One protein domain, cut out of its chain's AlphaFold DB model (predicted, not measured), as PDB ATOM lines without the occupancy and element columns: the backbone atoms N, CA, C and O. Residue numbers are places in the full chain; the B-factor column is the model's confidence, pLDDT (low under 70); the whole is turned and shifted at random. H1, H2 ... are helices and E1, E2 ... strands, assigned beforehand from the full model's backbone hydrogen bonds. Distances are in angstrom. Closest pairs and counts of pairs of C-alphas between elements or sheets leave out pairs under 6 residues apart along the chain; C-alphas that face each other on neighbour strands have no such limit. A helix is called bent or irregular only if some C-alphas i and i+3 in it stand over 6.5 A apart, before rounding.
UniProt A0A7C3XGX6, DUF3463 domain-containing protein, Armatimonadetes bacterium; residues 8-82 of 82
ATOM      1  N   TYR A   8     148.976 100.608 229.151       81.81
ATOM      2  CA  TYR A   8     148.805 101.492 230.301       81.81
ATOM      3  C   TYR A   8     150.105 102.264 230.532       81.81
ATOM      4  O   TYR A   8     151.176 101.668 230.652       81.81
ATOM      5  N   GLY A   9     150.015 103.591 230.587       84.88
ATOM      6  CA  GLY A   9     151.149 104.462 230.881       84.88
ATOM      7  C   GLY A   9     150.793 105.532 231.911       84.88
ATOM      8  O   GLY A   9     149.701 105.504 232.475       84.88
ATOM      9  N   PRO A  10     151.665 106.532 232.125       86.44
ATOM     10  CA  PRO A  10     151.408 107.614 233.081       86.44
ATOM     11  C   PRO A  10     150.105 108.393 232.831       86.44
ATOM     12  O   PRO A  10     149.547 108.969 233.753       86.44
ATOM     13  N   GLY A  11     149.610 108.399 231.588       85.81
ATOM     14  CA  GLY A  11     148.331 109.010 231.205       85.81
ATOM     15  C   GLY A  11     147.123 108.064 231.235       85.81
ATOM     16  O   GLY A  11     146.083 108.423 230.688       85.81
ATOM     17  N   GLY A  12     147.263 106.860 231.798       88.44
ATOM     18  CA  GLY A  12     146.222 105.830 231.848       88.44
ATOM     19  C   GLY A  12     146.261 104.826 230.688       88.44
ATOM     20  O   GLY A  12     147.242 104.731 229.941       88.44
ATOM     21  N   TRP A  13     145.172 104.070 230.549       86.62
ATOM     22  CA  TRP A  13     144.872 103.163 229.443       86.62
ATOM     23  C   TRP A  13     144.704 103.940 228.147       86.62
ATOM     24  O   TRP A  13     143.848 104.816 228.042       86.62
ATOM     25  N   ARG A  14     145.505 103.623 227.137       82.75
ATOM     26  CA  ARG A  14     145.396 104.251 225.818       82.75
ATOM     27  C   ARG A  14     144.373 103.532 224.948       82.75
ATOM     28  O   ARG A  14     144.237 102.313 225.022       82.75
ATOM     29  N   SER A  15     143.710 104.295 224.079       78.56
ATOM     30  CA  SER A  15     142.814 103.764 223.043       78.56
ATOM     31  C   SER A  15     143.483 102.655 222.198       78.56
ATOM     32  O   SER A  15     144.702 102.693 222.010       78.56
ATOM     33  N   PRO A  16     142.709 101.710 221.615       77.25
ATOM     34  CA  PRO A  16     143.229 100.480 220.994       77.25
ATOM     35  C   PRO A  16     144.286 100.639 219.892       77.25
ATOM     36  O   PRO A  16     145.052  99.715 219.640       77.25
ATOM     37  N   CYS A  17     144.358 101.789 219.223       79.38
ATOM     38  CA  CYS A  17     145.426 102.099 218.277       79.38
ATOM     39  C   CYS A  17     146.137 103.369 218.735       79.38
ATOM     40  O   CYS A  17     145.587 104.442 218.566       79.38
ATOM     41  N   TYR A  18     147.362 103.297 219.257       73.94
ATOM     42  CA  TYR A  18     148.087 104.489 219.739       73.94
ATOM     43  C   TYR A  18     148.446 105.506 218.635       73.94
ATOM     44  O   TYR A  18     148.778 106.644 218.948       73.94
ATOM     45  N   LEU A  19     148.405 105.104 217.358       74.50
ATOM     46  CA  LEU A  19     148.640 105.987 216.202       74.50
ATOM     47  C   LEU A  19     147.402 106.806 215.827       74.50
ATOM     48  O   LEU A  19     147.521 107.886 215.260       74.50
ATOM     49  N   ILE A  20     146.219 106.267 216.116       79.19
ATOM     50  CA  ILE A  20     144.924 106.909 215.868       79.19
ATOM     51  C   ILE A  20     144.337 107.471 217.179       79.19
ATOM     52  O   ILE A  20     143.462 108.325 217.172       79.19
ATOM     53  N   GLY A  21     144.794 106.946 218.311       66.44
ATOM     54  CA  GLY A  21     144.147 106.980 219.610       66.44
ATOM     55  C   GLY A  21     144.301 108.315 220.309       66.44
ATOM     56  O   GLY A  21     145.293 108.559 220.986       66.44
ATOM     57  N   GLU A  22     143.261 109.129 220.177       63.78
ATOM     58  CA  GLU A  22     143.133 110.482 220.726       63.78
ATOM     59  C   GLU A  22     142.693 110.519 222.204       63.78
ATOM     60  O   GLU A  22     142.610 111.598 222.786       63.78
ATOM     61  N   ARG A  23     142.387 109.370 222.830       73.75
ATOM     62  CA  ARG A  23     141.876 109.307 224.213       73.75
ATOM     63  C   ARG A  23     142.629 108.314 225.084       73.75
ATOM     64  O   ARG A  23     142.961 107.205 224.645       73.75
ATOM     65  N   SER A  24     142.843 108.716 226.332       84.19
ATOM     66  CA  SER A  24     143.305 107.856 227.410       84.19
ATOM     67  C   SER A  24     142.316 107.873 228.575       84.19
ATOM     68  O   SER A  24     141.669 108.885 228.842       84.19
ATOM     69  N   HIS A  25     142.190 106.737 229.250       88.25
ATOM     70  CA  HIS A  25     141.267 106.518 230.357       88.25
ATOM     71  C   HIS A  25     142.068 106.064 231.577       88.25
ATOM     72  O   HIS A  25     142.866 105.137 231.485       88.25
ATOM     73  N   PHE A  26     141.885 106.696 232.734       89.94
ATOM     74  CA  PHE A  26     142.609 106.297 233.950       89.94
ATOM     75  C   PHE A  26     142.040 105.034 234.598       89.94
ATOM     76  O   PHE A  26     142.772 104.292 235.246       89.94
ATOM     77  N   ASP A  27     140.754 104.771 234.381       90.62
ATOM     78  CA  ASP A  27     140.050 103.619 234.924       90.62
ATOM     79  C   ASP A  27     139.850 102.521 233.864       90.62
ATOM     80  O   ASP A  27     139.549 102.802 232.700       90.62
ATOM     81  N   TRP A  28     140.032 101.266 234.281       87.06
ATOM     82  CA  TRP A  28     139.926 100.095 233.407       87.06
ATOM     83  C   TRP A  28     138.493  99.865 232.925       87.06
ATOM     84  O   TRP A  28     138.274  99.554 231.755       87.06
ATOM     85  N   GLU A  29     137.511 100.025 233.809       90.94
ATOM     86  CA  GLU A  29     136.114  99.765 233.472       90.94
ATOM     87  C   GLU A  29     135.595 100.797 232.465       90.94
ATOM     88  O   GLU A  29     134.933 100.456 231.483       90.94
ATOM     89  N   THR A  30     135.998 102.051 232.657       90.00
ATOM     90  CA  THR A  30     135.746 103.167 231.743       90.00
ATOM     91  C   THR A  30     136.397 102.926 230.385       90.00
ATOM     92  O   THR A  30     135.716 103.006 229.363       90.00
ATOM     93  N   PHE A  31     137.684 102.552 230.356       88.31
ATOM     94  CA  PHE A  31     138.367 102.149 229.123       88.31
ATOM     95  C   PHE A  31     137.577 101.067 228.380       88.31
ATOM     96  O   PHE A  31     137.329 101.191 227.180       88.31
ATOM     97  N   TRP A  32     137.157 100.020 229.093       86.88
ATOM     98  CA  TRP A  32     136.490  98.879 228.482       86.88
ATOM     99  C   TRP A  32     135.078  99.201 227.988       86.88
ATOM    100  O   TRP A  32     134.664  98.686 226.955       86.88
ATOM    101  N   ARG A  33     134.324 100.056 228.682       89.69
ATOM    102  CA  ARG A  33     132.948 100.396 228.287       89.69
ATOM    103  C   ARG A  33     132.858 101.499 227.242       89.69
ATOM    104  O   ARG A  33     131.976 101.442 226.391       89.69
ATOM    105  N   GLU A  34     133.716 102.511 227.316       89.38
ATOM    106  CA  GLU A  34     133.642 103.678 226.425       89.38
ATOM    107  C   GLU A  34     134.373 103.462 225.099       89.38
ATOM    108  O   GLU A  34     134.109 104.162 224.116       89.38
ATOM    109  N   THR A  35     135.280 102.485 225.042       85.81
ATOM    110  CA  THR A  35     135.929 102.115 223.787       85.81
ATOM    111  C   THR A  35     134.890 101.575 222.807       85.81
ATOM    112  O   THR A  35     134.217 100.579 223.059       85.81
ATOM    113  N   ASN A  36     134.788 102.210 221.637       86.81
ATOM    114  CA  ASN A  36     133.942 101.725 220.551       86.81
ATOM    115  C   ASN A  36     134.579 100.497 219.878       86.81
ATOM    116  O   ASN A  36     135.258 100.609 218.858       86.81
ATOM    117  N   TRP A  37     134.381  99.322 220.470       82.38
ATOM    118  CA  TRP A  37     134.968  98.067 219.997       82.38
ATOM    119  C   TRP A  37     134.547  97.703 218.578       82.38
ATOM    120  O   TRP A  37     135.387  97.295 217.779       82.38
ATOM    121  N   GLU A  38     133.280  97.932 218.243       84.44
ATOM    122  CA  GLU A  38     132.735  97.610 216.927       84.44
ATOM    123  C   GLU A  38     133.411  98.436 215.820       84.44
ATOM    124  O   GLU A  38     133.755  97.919 214.757       84.44
ATOM    125  N   TYR A  39     133.677  99.720 216.078       83.00
ATOM    126  CA  TYR A  39     134.438 100.572 215.165       83.00
ATOM    127  C   TYR A  39     135.826 100.000 214.873       83.00
ATOM    128  O   TYR A  39     136.230  99.877 213.712       83.00
ATOM    129  N   TRP A  40     136.559  99.645 215.927       79.12
ATOM    130  CA  TRP A  40     137.921  99.161 215.780       79.12
ATOM    131  C   TRP A  40     137.961  97.769 215.126       79.12
ATOM    132  O   TRP A  40     138.887  97.482 214.359       79.12
ATOM    133  N   GLU A  41     136.982  96.905 215.410       75.44
ATOM    134  CA  GLU A  41     136.893  95.539 214.880       75.44
ATOM    135  C   GLU A  41     136.666  95.515 213.364       75.44
ATOM    136  O   GLU A  41     137.262  94.688 212.669       75.44
ATOM    137  N   ARG A  42     135.882  96.459 212.826       79.62
ATOM    138  CA  ARG A  42     135.601  96.552 211.381       79.62
ATOM    139  C   ARG A  42     136.845  96.831 210.534       79.62
ATOM    140  O   ARG A  42     136.870  96.477 209.360       79.62
ATOM    141  N   ARG A  43     137.891  97.449 211.102       74.12
ATOM    142  CA  ARG A  43     139.162  97.787 210.413       74.12
ATOM    143  C   ARG A  43     138.988  98.644 209.146       74.12
ATOM    144  O   ARG A  43     139.822  98.588 208.247       74.12
ATOM    145  N   THR A  44     137.937  99.458 209.083       78.88
ATOM    146  CA  THR A  44     137.592 100.294 207.917       78.88
ATOM    147  C   THR A  44     138.041 101.753 208.038       78.88
ATOM    148  O   THR A  44     137.698 102.553 207.170       78.88
ATOM    149  N   ASP A  45     138.786 102.131 209.088       83.12
ATOM    150  CA  ASP A  45     139.269 103.512 209.259       83.12
ATOM    151  C   ASP A  45     140.115 103.933 208.031       83.12
ATOM    152  O   ASP A  45     141.117 103.277 207.718       83.12
ATOM    153  N   PRO A  46     139.758 105.027 207.327       84.69
ATOM    154  CA  PRO A  46     140.515 105.558 206.192       84.69
ATOM    155  C   PRO A  46     142.007 105.795 206.471       84.69
ATOM    156  O   PRO A  46     142.828 105.701 205.553       84.69
ATOM    157  N   ARG A  47     142.372 106.088 207.725       81.19
ATOM    158  CA  ARG A  47     143.757 106.290 208.180       81.19
ATOM    159  C   ARG A  47     144.551 104.982 208.205       81.19
ATOM    160  O   ARG A  47     145.770 105.000 208.053       81.19
ATOM    161  N   CYS A  48     143.882 103.830 208.299       79.38
ATOM    162  CA  CYS A  48     144.532 102.520 208.291       79.38
ATOM    163  C   CYS A  48     145.022 102.077 206.903       79.38
ATOM    164  O   CYS A  48     145.838 101.156 206.838       79.38
ATOM    165  N   ARG A  49     144.596 102.729 205.807       76.56
ATOM    166  CA  ARG A  49     144.882 102.301 204.418       76.56
ATOM    167  C   ARG A  49     146.367 102.058 204.116       76.56
ATOM    168  O   ARG A  49     146.679 101.145 203.361       76.56
ATOM    169  N   ASN A  50     147.270 102.815 204.742       72.56
ATOM    170  CA  ASN A  50     148.723 102.685 204.555       72.56
ATOM    171  C   ASN A  50     149.472 102.240 205.822       72.56
ATOM    172  O   ASN A  50     150.688 102.078 205.797       72.56
ATOM    173  N   CYS A  51     148.765 102.045 206.937       71.56
ATOM    174  CA  CYS A  51     149.374 101.882 208.256       71.56
ATOM    175  C   CYS A  51     150.064 100.514 208.428       71.56
ATOM    176  O   CYS A  51     150.999 100.404 209.212       71.56
ATOM    177  N   ARG A  52     149.610  99.463 207.719       64.25
ATOM    178  CA  ARG A  52     150.077  98.052 207.802       64.25
ATOM    179  C   ARG A  52     150.164  97.446 209.221       64.25
ATOM    180  O   ARG A  52     150.442  96.262 209.369       64.25
ATOM    181  N   MET A  53     149.818  98.186 210.271       68.00
ATOM    182  CA  MET A  53     149.870  97.728 211.664       68.00
ATOM    183  C   MET A  53     148.786  96.690 211.991       68.00
ATOM    184  O   MET A  53     148.901  95.902 212.928       68.00
ATOM    185  N   HIS A  54     147.746  96.631 211.156       62.06
ATOM    186  CA  HIS A  54     146.694  95.617 211.206       62.06
ATOM    187  C   HIS A  54     147.110  94.286 210.555       62.06
ATOM    188  O   HIS A  54     146.374  93.307 210.674       62.06
ATOM    189  N   SER A  55     148.267  94.230 209.882       52.38
ATOM    190  CA  SER A  55     148.685  93.099 209.043       52.38
ATOM    191  C   SER A  55     149.278  91.917 209.815       52.38
ATOM    192  O   SER A  55     149.540  90.879 209.214       52.38
ATOM    193  N   GLY A  56     149.475  92.044 211.129       59.16
ATOM    194  CA  GLY A  56     149.956  90.946 211.968       59.16
ATOM    195  C   GLY A  56     148.822  90.122 212.576       59.16
ATOM    196  O   GLY A  56     147.792  90.674 212.979       59.16
ATOM    197  N   PHE A  57     149.052  88.825 212.760       60.12
ATOM    198  CA  PHE A  57     148.277  88.016 213.699       60.12
ATOM    199  C   PHE A  57     148.466  88.527 215.132       60.12
ATOM    200  O   PHE A  57     149.459  89.183 215.450       60.12
ATOM    201  N   GLU A  58     147.472  88.341 215.993       69.44
ATOM    202  CA  GLU A  58     147.662  88.554 217.429       69.44
ATOM    203  C   GLU A  58     148.634  87.494 217.963       69.44
ATOM    204  O   GLU A  58     148.528  86.328 217.585       69.44
ATOM    205  N   HIS A  59     149.601  87.891 218.793       68.00
ATOM    206  CA  HIS A  59     150.648  86.978 219.260       68.00
ATOM    207  C   HIS A  59     150.063  85.785 220.028       68.00
ATOM    208  O   HIS A  59     150.432  84.650 219.754       68.00
ATOM    209  N   SER A  60     149.072  86.035 220.886       73.00
ATOM    210  CA  SER A  60     148.301  85.024 221.623       73.00
ATOM    211  C   SER A  60     147.611  84.008 220.698       73.00
ATOM    212  O   SER A  60     147.618  82.809 220.968       73.00
ATOM    213  N   ALA A  61     147.053  84.458 219.568       78.00
ATOM    214  CA  ALA A  61     146.404  83.593 218.586       78.00
ATOM    215  C   ALA A  61     147.417  82.710 217.841       78.00
ATOM    216  O   ALA A  61     147.151  81.531 217.597       78.00
ATOM    217  N   VAL A  62     148.595  83.258 217.508       81.94
ATOM    218  CA  VAL A  62     149.706  82.477 216.940       81.94
ATOM    219  C   VAL A  62     150.210  81.465 217.962       81.94
ATOM    220  O   VAL A  62     150.344  80.291 217.636       81.94
ATOM    221  N   GLU A  63     150.433  81.892 219.201       84.44
ATOM    222  CA  GLU A  63     150.883  81.034 220.294       84.44
ATOM    223  C   GLU A  63     149.904  79.879 220.529       84.44
ATOM    224  O   GLU A  63     150.316  78.721 220.566       84.44
ATOM    225  N   HIS A  64     148.599  80.160 220.585       87.25
ATOM    226  CA  HIS A  64     147.564  79.137 220.709       87.25
ATOM    227  C   HIS A  64     147.590  78.146 219.539       87.25
ATOM    228  O   HIS A  64     147.608  76.931 219.752       87.25
ATOM    229  N   ALA A  65     147.653  78.641 218.299       88.81
ATOM    230  CA  ALA A  65     147.744  77.793 217.114       88.81
ATOM    231  C   ALA A  65     149.027  76.937 217.104       88.81
ATOM    232  O   ALA A  65     148.993  75.782 216.679       88.81
ATOM    233  N   MET A  66     150.134  77.440 217.650       91.44
ATOM    234  CA  MET A  66     151.396  76.705 217.776       91.44
ATOM    235  C   MET A  66     151.349  75.558 218.801       91.44
ATOM    236  O   MET A  66     152.228  74.694 218.770       91.44
ATOM    237  N   ARG A  67     150.336  75.478 219.678       94.81
ATOM    238  CA  ARG A  67     150.201  74.385 220.667       94.81
ATOM    239  C   ARG A  67     149.775  73.057 220.046       94.81
ATOM    240  O   ARG A  67     150.028  72.008 220.629       94.81
ATOM    241  N   THR A  68     149.139  73.080 218.874       95.75
ATOM    242  CA  THR A  68     148.625  71.873 218.209       95.75
ATOM    243  C   THR A  68     149.300  71.651 216.863       95.75
ATOM    244  O   THR A  68     149.692  72.593 216.178       95.75
ATOM    245  N   PHE A  69     149.423  70.391 216.444       94.88
ATOM    246  CA  PHE A  69     149.991  70.066 215.133       94.88
ATOM    247  C   PHE A  69     149.122  70.599 213.979       94.88
ATOM    248  O   PHE A  69     149.641  71.179 213.028       94.88
ATOM    249  N   GLY A  70     147.793  70.495 214.104       95.81
ATOM    250  CA  GLY A  70     146.851  71.053 213.129       95.81
ATOM    251  C   GLY A  70     146.938  72.579 213.015       95.81
ATOM    252  O   GLY A  70     146.914  73.115 211.908       95.81
ATOM    253  N   GLY A  71     147.113  73.287 214.136       93.38
ATOM    254  CA  GLY A  71     147.312  74.737 214.129       93.38
ATOM    255  C   GLY A  71     148.625  75.154 213.457       93.38
ATOM    256  O   GLY A  71     148.616  76.081 212.647       93.38
ATOM    257  N   LYS A  72     149.725  74.418 213.684       95.31
ATOM    258  CA  LYS A  72     151.005  74.625 212.976       95.31
ATOM    259  C   LYS A  72     150.860  74.455 211.462       95.31
ATOM    260  O   LYS A  72     151.297  75.321 210.708       95.31
ATOM    261  N   LEU A  73     150.207  73.377 211.017       96.06
ATOM    262  CA  LEU A  73     149.953  73.136 209.592       96.06
ATOM    263  C   LEU A  73     149.087  74.235 208.971       96.06
ATOM    264  O   LEU A  73     149.378  74.685 207.866       96.06
ATOM    265  N   LYS A  74     148.062  74.707 209.691       91.06
ATOM    266  CA  LYS A  74     147.201  75.810 209.246       91.06
ATOM    267  C   LYS A  74     147.987  77.112 209.078       91.06
ATOM    268  O   LYS A  74     147.838  77.767 208.053       91.06
ATOM    269  N   LEU A  75     148.834  77.474 210.047       90.94
ATOM    270  CA  LEU A  75     149.694  78.664 209.968       90.94
ATOM    271  C   LEU A  75     150.703  78.576 208.816       90.94
ATOM    272  O   LEU A  75     150.908  79.561 208.102       90.94
ATOM    273  N   PHE A  76     151.302  77.401 208.611       92.69
ATOM    274  CA  PHE A  76     152.208  77.148 207.492       92.69
ATOM    275  C   PHE A  76     151.493  77.323 206.147       92.69
ATOM    276  O   PHE A  76     151.934  78.115 205.316       92.69
ATOM    277  N   TRP A  77     150.340  76.670 205.968       92.25
ATOM    278  CA  TRP A  77     149.520  76.813 204.763       92.25
ATOM    279  C   TRP A  77     149.115  78.261 204.503       92.25
ATOM    280  O   TRP A  77     149.149  78.720 203.367       92.25
ATOM    281  N   TRP A  78     148.762  79.005 205.547       83.00
ATOM    282  CA  TRP A  78     148.372  80.407 205.414       83.00
ATOM    283  C   TRP A  78     149.544  81.317 205.027       83.00
ATOM    284  O   TRP A  78     149.354  82.302 204.323       83.00
ATOM    285  N   THR A  79     150.758  80.981 205.467       83.31
ATOM    286  CA  THR A  79     151.986  81.694 205.084       83.31
ATOM    287  C   THR A  79     152.365  81.425 203.627       83.31
ATOM    288  O   THR A  79     152.813  82.337 202.946       83.31
ATOM    289  N   VAL A  80     152.172  80.192 203.147       86.31
ATOM    290  CA  VAL A  80     152.536  79.769 201.781       86.31
ATOM    291  C   VAL A  80     151.455  80.097 200.741       86.31
ATOM    292  O   VAL A  80     151.770  80.255 199.569       86.31
ATOM    293  N   SER A  81     150.186  80.204 201.143       79.56
ATOM    294  CA  SER A  81     149.064  80.528 200.239       79.56
ATOM    295  C   SER A  81     148.851  82.027 200.006       79.56
ATOM    296  O   SER A  81     147.884  82.402 199.341       79.56
ATOM    297  N   LYS A  82     149.718  82.873 200.565       52.03
ATOM    298  CA  LYS A  82     149.689  84.325 200.392       52.03
ATOM    299  C   LYS A  82     150.610  84.805 199.283       52.03
ATOM    300  O   LYS A  82     151.714  84.239 199.153       52.03
TER     301      LYS A  82
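AT A GLANCE: This is residues 8 to 82 of the 82 residues of the protein "DUF3463 domain-containing protein" of Armatimonadetes bacterium (UniProt A0A7C3XGX6). What shape does the backbone make? It is a loose model in two parts: in one, the short helices H1, H2 and H3 follow each other round an arc, with E1 and the loop of residues 15 to 27 beside them, and in the other H4 and H5 meet at a corner. A thin bridge of residues 51 to 58 joins the two parts. What is it made of, and how large is it? The printed part has 75 residues, with one named strand and five named helices in the order E1, H1, H2, H3, H4, H5, and its class is mostly helix. It is loose, with a radius of gyration of the C-alphas of 16.1 A and spans of 41 by 28 by 22 A.

IN THESE COORDINATES: Where do the first elements lie? E1 is residues 12 to 14 and begins at C-alpha 12, (146.222, 105.830, 231.848). H1, residues 28 to 34, is 10.1 A long, and H2 is residues 37 to 42. Where do the later helices lie? H3 is residues 46 to 50, and H4, residues 59 to 66, is 10.4 A long. H5, residues 69 to 80, is 16.7 A long and ends at C-alpha 80, (152.536, 79.769, 201.781).

HOW THE PARTS SIT: What lies beside E1? E1 pairs with no named strand, but residues 8 to 9 pair with residues 12 to 13 of E1, and residues 13 to 14 of E1 with residues 24 to 25, both antiparallel. The closest C-alphas of E1 and H1, those of Trp 13 and Phe 31, are 6.6 A apart. Which helices touch? H1, H2 and H3 touch no helix; H1 and H2 are apart, and so are H2 and H3, and H3 and H4. H4 and H5 touch, opposite ways at a steep tilt of 64 degrees, H5 with residues 71 to 75 alone; their closest C-alphas, those of Ala 65 and Gly 71, are 4.3 A apart. How do the helix backbones run? In H1, H2, H4 and H5 every O i to N i+4 pair is within hydrogen-bond range. In H3 0 of 1 is, beside 1 of 2 O i to N i+3 pairs, and H3 is irregular, with C-alphas 47 and 50 at 7.1 A.

THE WHOLE: How far does it reach? The two C-alphas farthest apart, those of Phe 26 and Ser 81, are 42.9 A apart. Residues 55 to 60 stand free, and so do residues 76 to 82, of which 76 to 80 belong to H5. Is it cut, and which link is long? The printed part has no cut, and the link from E1 to H1, 13 residues, is long. Where is confidence low? The mean pLDDT of the printed part is 81.4, and residues 21 to 22, 52 to 59 and 82 are under 70.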